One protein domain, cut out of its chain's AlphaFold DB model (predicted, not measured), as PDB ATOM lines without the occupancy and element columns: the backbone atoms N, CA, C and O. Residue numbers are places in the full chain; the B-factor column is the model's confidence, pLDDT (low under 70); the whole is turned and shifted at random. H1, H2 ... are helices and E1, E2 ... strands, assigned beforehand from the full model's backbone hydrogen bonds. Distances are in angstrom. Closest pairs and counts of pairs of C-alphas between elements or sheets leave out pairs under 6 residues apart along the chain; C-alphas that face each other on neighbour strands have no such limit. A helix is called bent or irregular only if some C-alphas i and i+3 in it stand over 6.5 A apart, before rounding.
ATOM      1  N   ASP A   4     123.544 102.576  90.179       76.12
ATOM      2  CA  ASP A   4     124.091 103.934  90.052       76.12
ATOM      3  C   ASP A   4     123.617 104.868  91.176       76.12
ATOM      4  O   ASP A   4     124.395 105.626  91.755       76.12
ATOM      5  N   HIS A   5     122.342 104.774  91.562       82.00
ATOM      6  CA  HIS A   5     121.793 105.562  92.670       82.00
ATOM      7  C   HIS A   5     122.355 105.113  94.025       82.00
ATOM      8  O   HIS A   5     122.500 105.922  94.944       82.00
ATOM      9  N   THR A   6     122.653 103.820  94.157       81.44
ATOM     10  CA  THR A   6     123.239 103.250  95.374       81.44
ATOM     11  C   THR A   6     124.690 103.696  95.531       81.44
ATOM     12  O   THR A   6     125.079 104.113  96.621       81.44
ATOM     13  N   GLU A   7     125.476 103.678  94.453       80.31
ATOM     14  CA  GLU A   7     126.858 104.170  94.476       80.31
ATOM     15  C   GLU A   7     126.920 105.684  94.696       80.31
ATOM     16  O   GLU A   7     127.689 106.120  95.547       80.31
ATOM     17  N   ALA A   8     126.062 106.485  94.055       85.62
ATOM     18  CA  ALA A   8     126.005 107.932  94.302       85.62
ATOM     19  C   ALA A   8     125.688 108.257  95.776       85.62
ATOM     20  O   ALA A   8     126.283 109.147  96.385       85.62
ATOM     21  N   PHE A   9     124.784 107.496  96.400       86.94
ATOM     22  CA  PHE A   9     124.503 107.654  97.828       86.94
ATOM     23  C   PHE A   9     125.725 107.332  98.703       86.94
ATOM     24  O   PHE A   9     126.032 108.066  99.644       86.94
ATOM     25  N   ILE A  10     126.423 106.240  98.394       86.62
ATOM     26  CA  ILE A  10     127.560 105.739  99.171       86.62
ATOM     27  C   ILE A  10     128.810 106.620  99.001       86.62
ATOM     28  O   ILE A  10     129.505 106.877  99.985       86.62
ATOM     29  N   ALA A  11     129.098 107.056  97.775       84.50
ATOM     30  CA  ALA A  11     130.332 107.739  97.407       84.50
ATOM     31  C   ALA A  11     130.247 109.269  97.506       84.50
ATOM     32  O   ALA A  11     131.253 109.884  97.847       84.50
ATOM     33  N   ASP A  12     129.072 109.868  97.282       87.19
ATOM     34  CA  ASP A  12     128.933 111.332  97.262       87.19
ATOM     35  C   ASP A  12     128.164 111.841  98.484       87.19
ATOM     36  O   ASP A  12     128.670 112.648  99.266       87.19
ATOM     37  N   ILE A  13     126.940 111.342  98.692       90.12
ATOM     38  CA  ILE A  13     126.037 111.892  99.715       90.12
ATOM     39  C   ILE A  13     126.568 111.649 101.127       90.12
ATOM     40  O   ILE A  13     126.564 112.559 101.955       90.12
ATOM     41  N   ILE A  14     127.017 110.428 101.424       89.69
ATOM     42  CA  ILE A  14     127.488 110.087 102.770       89.69
ATOM     43  C   ILE A  14     128.742 110.883 103.152       89.69
ATOM     44  O   ILE A  14     128.712 111.502 104.216       89.69
ATOM     45  N   PRO A  15     129.804 110.951 102.329       87.50
ATOM     46  CA  PRO A  15     130.952 111.802 102.631       87.50
ATOM     47  C   PRO A  15     130.580 113.276 102.805       87.50
ATOM     48  O   PRO A  15     131.012 113.876 103.781       87.50
ATOM     49  N   HIS A  16     129.701 113.831 101.964       89.75
ATOM     50  CA  HIS A  16     129.247 115.222 102.097       89.75
ATOM     51  C   HIS A  16     128.539 115.478 103.443       89.75
ATOM     52  O   HIS A  16     128.782 116.476 104.120       89.75
ATOM     53  N   LEU A  17     127.692 114.546 103.891       90.88
ATOM     54  CA  LEU A  17     127.028 114.640 105.196       90.88
ATOM     55  C   LEU A  17     128.010 114.554 106.373       90.88
ATOM     56  O   LEU A  17     127.811 115.238 107.383       90.88
ATOM     57  N   LEU A  18     129.030 113.704 106.266       89.38
ATOM     58  CA  LEU A  18     130.032 113.505 107.313       89.38
ATOM     59  C   LEU A  18     131.003 114.690 107.388       89.38
ATOM     60  O   LEU A  18     131.171 115.269 108.459       89.38
ATOM     61  N   ASP A  19     131.607 115.054 106.259       87.44
ATOM     62  CA  ASP A  19     132.754 115.961 106.198       87.44
ATOM     63  C   ASP A  19     132.312 117.434 106.168       87.44
ATOM     64  O   ASP A  19     132.825 118.246 106.939       87.44
ATOM     65  N   ASP A  20     131.302 117.773 105.359       91.19
ATOM     66  CA  ASP A  20     130.900 119.173 105.144       91.19
ATOM     67  C   ASP A  20     129.828 119.638 106.136       91.19
ATOM     68  O   ASP A  20     129.711 120.825 106.456       91.19
ATOM     69  N   HIS A  21     129.040 118.698 106.662       90.94
ATOM     70  CA  HIS A  21     127.938 118.994 107.579       90.94
ATOM     71  C   HIS A  21     128.135 118.456 109.002       90.94
ATOM     72  O   HIS A  21     127.275 118.706 109.859       90.94
ATOM     73  N   GLY A  22     129.228 117.728 109.263       85.75
ATOM     74  CA  GLY A  22     129.560 117.190 110.585       85.75
ATOM     75  C   GLY A  22     128.465 116.296 111.171       85.75
ATOM     76  O   GLY A  22     128.231 116.313 112.382       85.75
ATOM     77  N   LYS A  23     127.701 115.591 110.326       91.88
ATOM     78  CA  LYS A  23     126.580 114.753 110.768       91.88
ATOM     79  C   LYS A  23     127.052 113.353 111.127       91.88
ATOM     80  O   LYS A  23     128.046 112.861 110.614       91.88
ATOM     81  N   GLN A  24     126.277 112.678 111.972       88.69
ATOM     82  CA  GLN A  24     126.388 111.235 112.147       88.69
ATOM     83  C   GLN A  24     125.431 110.543 111.178       88.69
ATOM     84  O   GLN A  24     124.225 110.793 111.211       88.69
ATOM     85  N   VAL A  25     125.961 109.658 110.338       89.62
ATOM     86  CA  VAL A  25     125.164 108.849 109.413       89.62
ATOM     87  C   VAL A  25     125.035 107.434 109.968       89.62
ATOM     88  O   VAL A  25     126.035 106.771 110.240       89.62
ATOM     89  N   ILE A  26     123.797 106.960 110.124       90.00
ATOM     90  CA  ILE A  26     123.489 105.581 110.517       90.00
ATOM     91  C   ILE A  26     122.813 104.903 109.329       90.00
ATOM     92  O   ILE A  26     121.727 105.308 108.916       90.00
ATOM     93  N   VAL A  27     123.451 103.865 108.788       88.62
ATOM     94  CA  VAL A  27     122.911 103.082 107.672       88.62
ATOM     95  C   VAL A  27     122.518 101.701 108.177       88.62
ATOM     96  O   VAL A  27     123.358 100.948 108.666       88.62
ATOM     97  N   LEU A  28     121.242 101.353 108.022       87.62
ATOM     98  CA  LEU A  28     120.754  99.996 108.236       87.62
ATOM     99  C   LEU A  28     120.617  99.316 106.879       87.62
ATOM    100  O   LEU A  28     119.798  99.717 106.055       87.62
ATOM    101  N   SER A  29     121.418  98.282 106.645       84.81
ATOM    102  CA  SER A  29     121.361  97.510 105.408       84.81
ATOM    103  C   SER A  29     121.510  96.023 105.695       84.81
ATOM    104  O   SER A  29     122.360  95.607 106.479       84.81
ATOM    105  N   HIS A  30     120.684  95.222 105.027       80.19
ATOM    106  CA  HIS A  30     120.821  93.767 104.964       80.19
ATOM    107  C   HIS A  30     121.666  93.328 103.753       80.19
ATOM    108  O   HIS A  30     121.984  92.149 103.607       80.19
ATOM    109  N   VAL A  31     122.034  94.269 102.875       81.38
ATOM    110  CA  VAL A  31     122.808  94.009 101.658       81.38
ATOM    111  C   VAL A  31     124.295  94.120 101.976       81.38
ATOM    112  O   VAL A  31     124.819  95.213 102.191       81.38
ATOM    113  N   LYS A  32     124.984  92.976 101.956       71.00
ATOM    114  CA  LYS A  32     126.409  92.861 102.298       71.00
ATOM    115  C   LYS A  32     127.318  93.779 101.464       71.00
ATOM    116  O   LYS A  32     128.177  94.449 102.019       71.00
ATOM    117  N   ARG A  33     127.078  93.877 100.150       73.31
ATOM    118  CA  ARG A  33     127.861  94.744  99.246       73.31
ATOM    119  C   ARG A  33     127.846  96.213  99.693       73.31
ATOM    120  O   ARG A  33     128.873  96.873  99.635       73.31
ATOM    121  N   ILE A  34     126.703  96.708 100.174       79.88
ATOM    122  CA  ILE A  34     126.557  98.096 100.642       79.88
ATOM    123  C   ILE A  34     127.358  98.317 101.927       79.88
ATOM    124  O   ILE A  34     128.065  99.315 102.050       79.88
ATOM    125  N   THR A  35     127.267  97.393 102.889       79.62
ATOM    126  CA  THR A  35     127.963  97.539 104.175       79.62
ATOM    127  C   THR A  35     129.479  97.435 104.028       79.62
ATOM    128  O   THR A  35     130.202  98.177 104.689       79.62
ATOM    129  N   GLU A  36     129.967  96.574 103.134       74.31
ATOM    130  CA  GLU A  36     131.392  96.473 102.798       74.31
ATOM    131  C   GLU A  36     131.895  97.733 102.091       74.31
ATOM    132  O   GLU A  36     132.893  98.311 102.519       74.31
ATOM    133  N   ARG A  37     131.159  98.232 101.092       76.81
ATOM    134  CA  ARG A  37     131.552  99.440 100.358       76.81
ATOM    135  C   ARG A  37     131.605 100.682 101.251       76.81
ATOM    136  O   ARG A  37     132.546 101.469 101.170       76.81
ATOM    137  N   LEU A  38     130.630 100.834 102.149       82.69
ATOM    138  CA  LEU A  38     130.616 101.914 103.140       82.69
ATOM    139  C   LEU A  38     131.797 101.839 104.103       82.69
ATOM    140  O   LEU A  38     132.362 102.879 104.444       82.69
ATOM    141  N   ARG A  39     132.171 100.628 104.526       77.25
ATOM    142  CA  ARG A  39     133.351 100.398 105.364       77.25
ATOM    143  C   ARG A  39     134.628 100.812 104.643       77.25
ATOM    144  O   ARG A  39     135.439 101.518 105.232       77.25
ATOM    145  N   GLU A  40     134.794 100.401 103.389       73.19
ATOM    146  CA  GLU A  40     135.973 100.733 102.580       73.19
ATOM    147  C   GLU A  40     136.138 102.249 102.423       73.19
ATOM    148  O   GLU A  40     137.196 102.797 102.727       73.19
ATOM    149  N   LEU A  41     135.074 102.943 102.012       76.12
ATOM    150  CA  LEU A  41     135.121 104.381 101.730       76.12
ATOM    151  C   LEU A  41     135.266 105.251 102.980       76.12
ATOM    152  O   LEU A  41     135.762 106.373 102.900       76.12
ATOM    153  N   ASN A  42     134.836 104.748 104.139       76.81
ATOM    154  CA  ASN A  42     134.876 105.471 105.411       76.81
ATOM    155  C   ASN A  42     135.879 104.868 106.398       76.81
ATOM    156  O   ASN A  42     135.809 105.134 107.601       76.81
ATOM    157  N   ALA A  43     136.827 104.075 105.901       66.69
ATOM    158  CA  ALA A  43     137.868 103.421 106.682       66.69
ATOM    159  C   ALA A  43     138.622 104.409 107.593       66.69
ATOM    160  O   ALA A  43     138.766 104.170 108.789       66.69
ATOM    161  N   ALA A  44     139.005 105.572 107.060       68.50
ATOM    162  CA  ALA A  44     139.724 106.608 107.806       68.50
ATOM    163  C   ALA A  44     138.854 107.386 108.816       68.50
ATOM    164  O   ALA A  44     139.387 108.068 109.686       68.50
ATOM    165  N   ARG A  45     137.519 107.292 108.728       72.12
ATOM    166  CA  ARG A  45     136.573 108.095 109.530       72.12
ATOM    167  C   ARG A  45     136.158 107.423 110.850       72.12
ATOM    168  O   ARG A  45     135.212 107.873 111.488       72.12
ATOM    169  N   GLY A  46     136.830 106.339 111.259       66.38
ATOM    170  CA  GLY A  46     136.559 105.655 112.533       66.38
ATOM    171  C   GLY A  46     135.130 105.105 112.646       66.38
ATOM    172  O   GLY A  46     134.498 105.210 113.698       66.38
ATOM    173  N   HIS A  47     134.588 104.578 111.547       75.25
ATOM    174  CA  HIS A  47     133.216 104.083 111.495       75.25
ATOM    175  C   HIS A  47     133.030 102.808 112.336       75.25
ATOM    176  O   HIS A  47     133.948 102.009 112.513       75.25
ATOM    177  N   LYS A  48     131.801 102.588 112.813       77.06
ATOM    178  CA  LYS A  48     131.419 101.373 113.540       77.06
ATOM    179  C   LYS A  48     130.434 100.559 112.728       77.06
ATOM    180  O   LYS A  48     129.470 101.100 112.193       77.06
ATOM    181  N   VAL A  49     130.656  99.251 112.674       79.12
ATOM    182  CA  VAL A  49     129.709  98.315 112.066       79.12
ATOM    183  C   VAL A  49     129.092  97.478 113.167       79.12
ATOM    184  O   VAL A  49     129.807  96.927 113.995       79.12
ATOM    185  N   PHE A  50     127.770  97.369 113.160       78.31
ATOM    186  CA  PHE A  50     127.021  96.569 114.119       78.31
ATOM    187  C   PHE A  50     126.294  95.431 113.407       78.31
ATOM    188  O   PHE A  50     125.863  95.583 112.263       78.31
ATOM    189  N   HIS A  51     126.151  94.296 114.087       71.88
ATOM    190  CA  HIS A  51     125.371  93.162 113.612       71.88
ATOM    191  C   HIS A  51     124.154  92.932 114.501       71.88
ATOM    192  O   HIS A  51     124.232  93.040 115.724       71.88
ATOM    193  N   TYR A  52     123.040  92.580 113.867       73.25
ATOM    194  CA  TYR A  52     121.875  92.033 114.546       73.25
ATOM    195  C   TYR A  52     122.084  90.525 114.692       73.25
ATOM    196  O   TYR A  52     122.026  89.814 113.694       73.25
ATOM    197  N   ASP A  53     122.363  90.046 115.906       66.06
ATOM    198  CA  ASP A  53     122.624  88.622 116.144       66.06
ATOM    199  C   ASP A  53     121.312  87.826 116.205       66.06
ATOM    200  O   ASP A  53     120.883  87.205 115.234       66.06
ATOM    201  N   SER A  54     120.656  87.843 117.366       66.75
ATOM    202  CA  SER A  54     119.470  87.038 117.656       66.75
ATOM    203  C   SER A  54     118.398  87.862 118.357       66.75
ATOM    204  O   SER A  54     118.699  88.727 119.186       66.75
ATOM    205  N   TYR A  55     117.134  87.560 118.063       65.75
ATOM    206  CA  TYR A  55     115.992  88.152 118.752       65.75
ATOM    207  C   TYR A  55     115.807  87.476 120.110       65.75
ATOM    208  O   TYR A  55     115.449  86.304 120.197       65.75
ATOM    209  N   THR A  56     116.064  88.223 121.178       69.56
ATOM    210  CA  THR A  56     115.774  87.787 122.547       69.56
ATOM    211  C   THR A  56     114.395  88.291 122.974       69.56
ATOM    212  O   THR A  56     113.809  89.156 122.320       69.56
ATOM    213  N   ARG A  57     113.867  87.810 124.110       70.38
ATOM    214  CA  ARG A  57     112.620  88.348 124.698       70.38
ATOM    215  C   ARG A  57     112.688  89.855 124.997       70.38
ATOM    216  O   ARG A  57     111.639  90.479 125.088       70.38
ATOM    217  N   GLY A  58     113.889  90.423 125.137       75.12
ATOM    218  CA  GLY A  58     114.114  91.860 125.324       75.12
ATOM    219  C   GLY A  58     114.284  92.655 124.024       75.12
ATOM    220  O   GLY A  58     114.543  93.851 124.090       75.12
ATOM    221  N   GLY A  59     114.158  92.014 122.857       74.06
ATOM    222  CA  GLY A  59     114.404  92.620 121.549       74.06
ATOM    223  C   GLY A  59     115.668  92.090 120.855       74.06
ATOM    224  O   GLY A  59     116.311  91.147 121.340       74.06
ATOM    225  N   PRO A  60     116.005  92.648 119.678       68.00
ATOM    226  CA  PRO A  60     117.193  92.262 118.928       68.00
ATOM    227  C   PRO A  60     118.479  92.613 119.684       68.00
ATOM    228  O   PRO A  60     118.678  93.761 120.078       68.00
ATOM    229  N   ALA A  61     119.373  91.636 119.841       68.25
ATOM    230  CA  ALA A  61     120.725  91.893 120.318       68.25
ATOM    231  C   ALA A  61     121.558  92.539 119.196       68.25
ATOM    232  O   ALA A  61     121.684  91.965 118.113       68.25
ATOM    233  N   ILE A  62     122.104  93.729 119.463       64.19
ATOM    234  CA  ILE A  62     122.991  94.460 118.552       64.19
ATOM    235  C   ILE A  62     124.403  94.406 119.130       64.19
ATOM    236  O   ILE A  62     124.631  94.873 120.246       64.19
ATOM    237  N   THR A  63     125.350  93.849 118.382       62.44
ATOM    238  CA  THR A  63     126.753  93.739 118.795       62.44
ATOM    239  C   THR A  63     127.654  94.509 117.837       62.44
ATOM    240  O   THR A  63     127.415  94.535 116.628       62.44
ATOM    241  N   GLU A  64     128.679  95.188 118.364       61.09
ATOM    242  CA  GLU A  64     129.705  95.815 117.522       61.09
ATOM    243  C   GLU A  64     130.456  94.699 116.788       61.09
ATOM    244  O   GLU A  64     131.091  93.830 117.393       61.09
ATOM    245  N   GLN A  65     130.313  94.672 115.468       61.19
ATOM    246  CA  GLN A  65     130.858  93.624 114.632       61.19
ATOM    247  C   GLN A  65     132.341  93.894 114.391       61.19
ATOM    248  O   GLN A  65     132.724  94.518 113.401       61.19
TER     249      GLN A  65
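This is residues 4 to 65 of the 186 residues of an uncharacterized protein of Candidatus Afipia apatlaquensis (UniProt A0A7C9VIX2). The model is a loose, elongated piece with two helices, H1 and H2, towards one end of its longest axis and a slim two-stranded hairpin, E1 and E2, at the other. The helices run the same way at a steep tilt, and a long link, residues 21 to 31, leads back from the last residue of H1 to the first of H2. The printed part has 62 residues, with two named helices and then two named strands in the order H1, H2, E1, E2; the one sheet has the order E1 - E2 and is antiparallel. The class is mixed, helices and strands. The radius of gyration of the C-alphas is 13.3 A, and the C-alphas span 40 by 25 by 16 A.

H1, residues 4 to 20, touches H2, residues 32 to 41, with its residues 10 to 11 alone. The closest C-alphas of the two are those of Ile 10 and Leu 38, 6.3 A apart. Their lines stand at a steep tilt of 39 degrees, and they run the same way. Each O i to N i+4 pair of H2 is within hydrogen-bond range, against 10 of 13 in H1. H1 is only just irregular: C-alphas 11 and 14 are 6.51 A apart. E1, residues 50 to 56, and E2, residues 59 to 64, form a hairpin, antiparallel at 151 degrees between their directions. The C-alphas of Tyr 55 and Pro 60 face each other at 4.3 A. N 51 and O 63 are within hydrogen-bond range at 2.8 A, and N 59 and O 56 at 2.9 A. H1 is apart from E1 and from E2, and H2 is apart from E2.

H1 begins at C-alpha 4, at (124.091, 103.934, 90.052), and is 22.5 A long from first to last C-alpha. H2 begins at C-alpha 32, at (126.409, 92.861, 102.298), and is 14.5 A long. E1 measures 16.6 A. E2 measures 16.1 A and ends at C-alpha 64, at (129.705, 95.815, 117.522).

The two C-alphas farthest apart are those of Asp 20 and Arg 57, at 40.8 A. The printed part has no cut. The link from H1 to H2, with 11 residues, is long; that from H2 to E1, with 8, is short, and that from E1 to E2, with 2, is tight. The mean pLDDT of the printed part is 78.5. It is under 70 at residues 43 to 44, 46, 53 to 56 and 60 to 65.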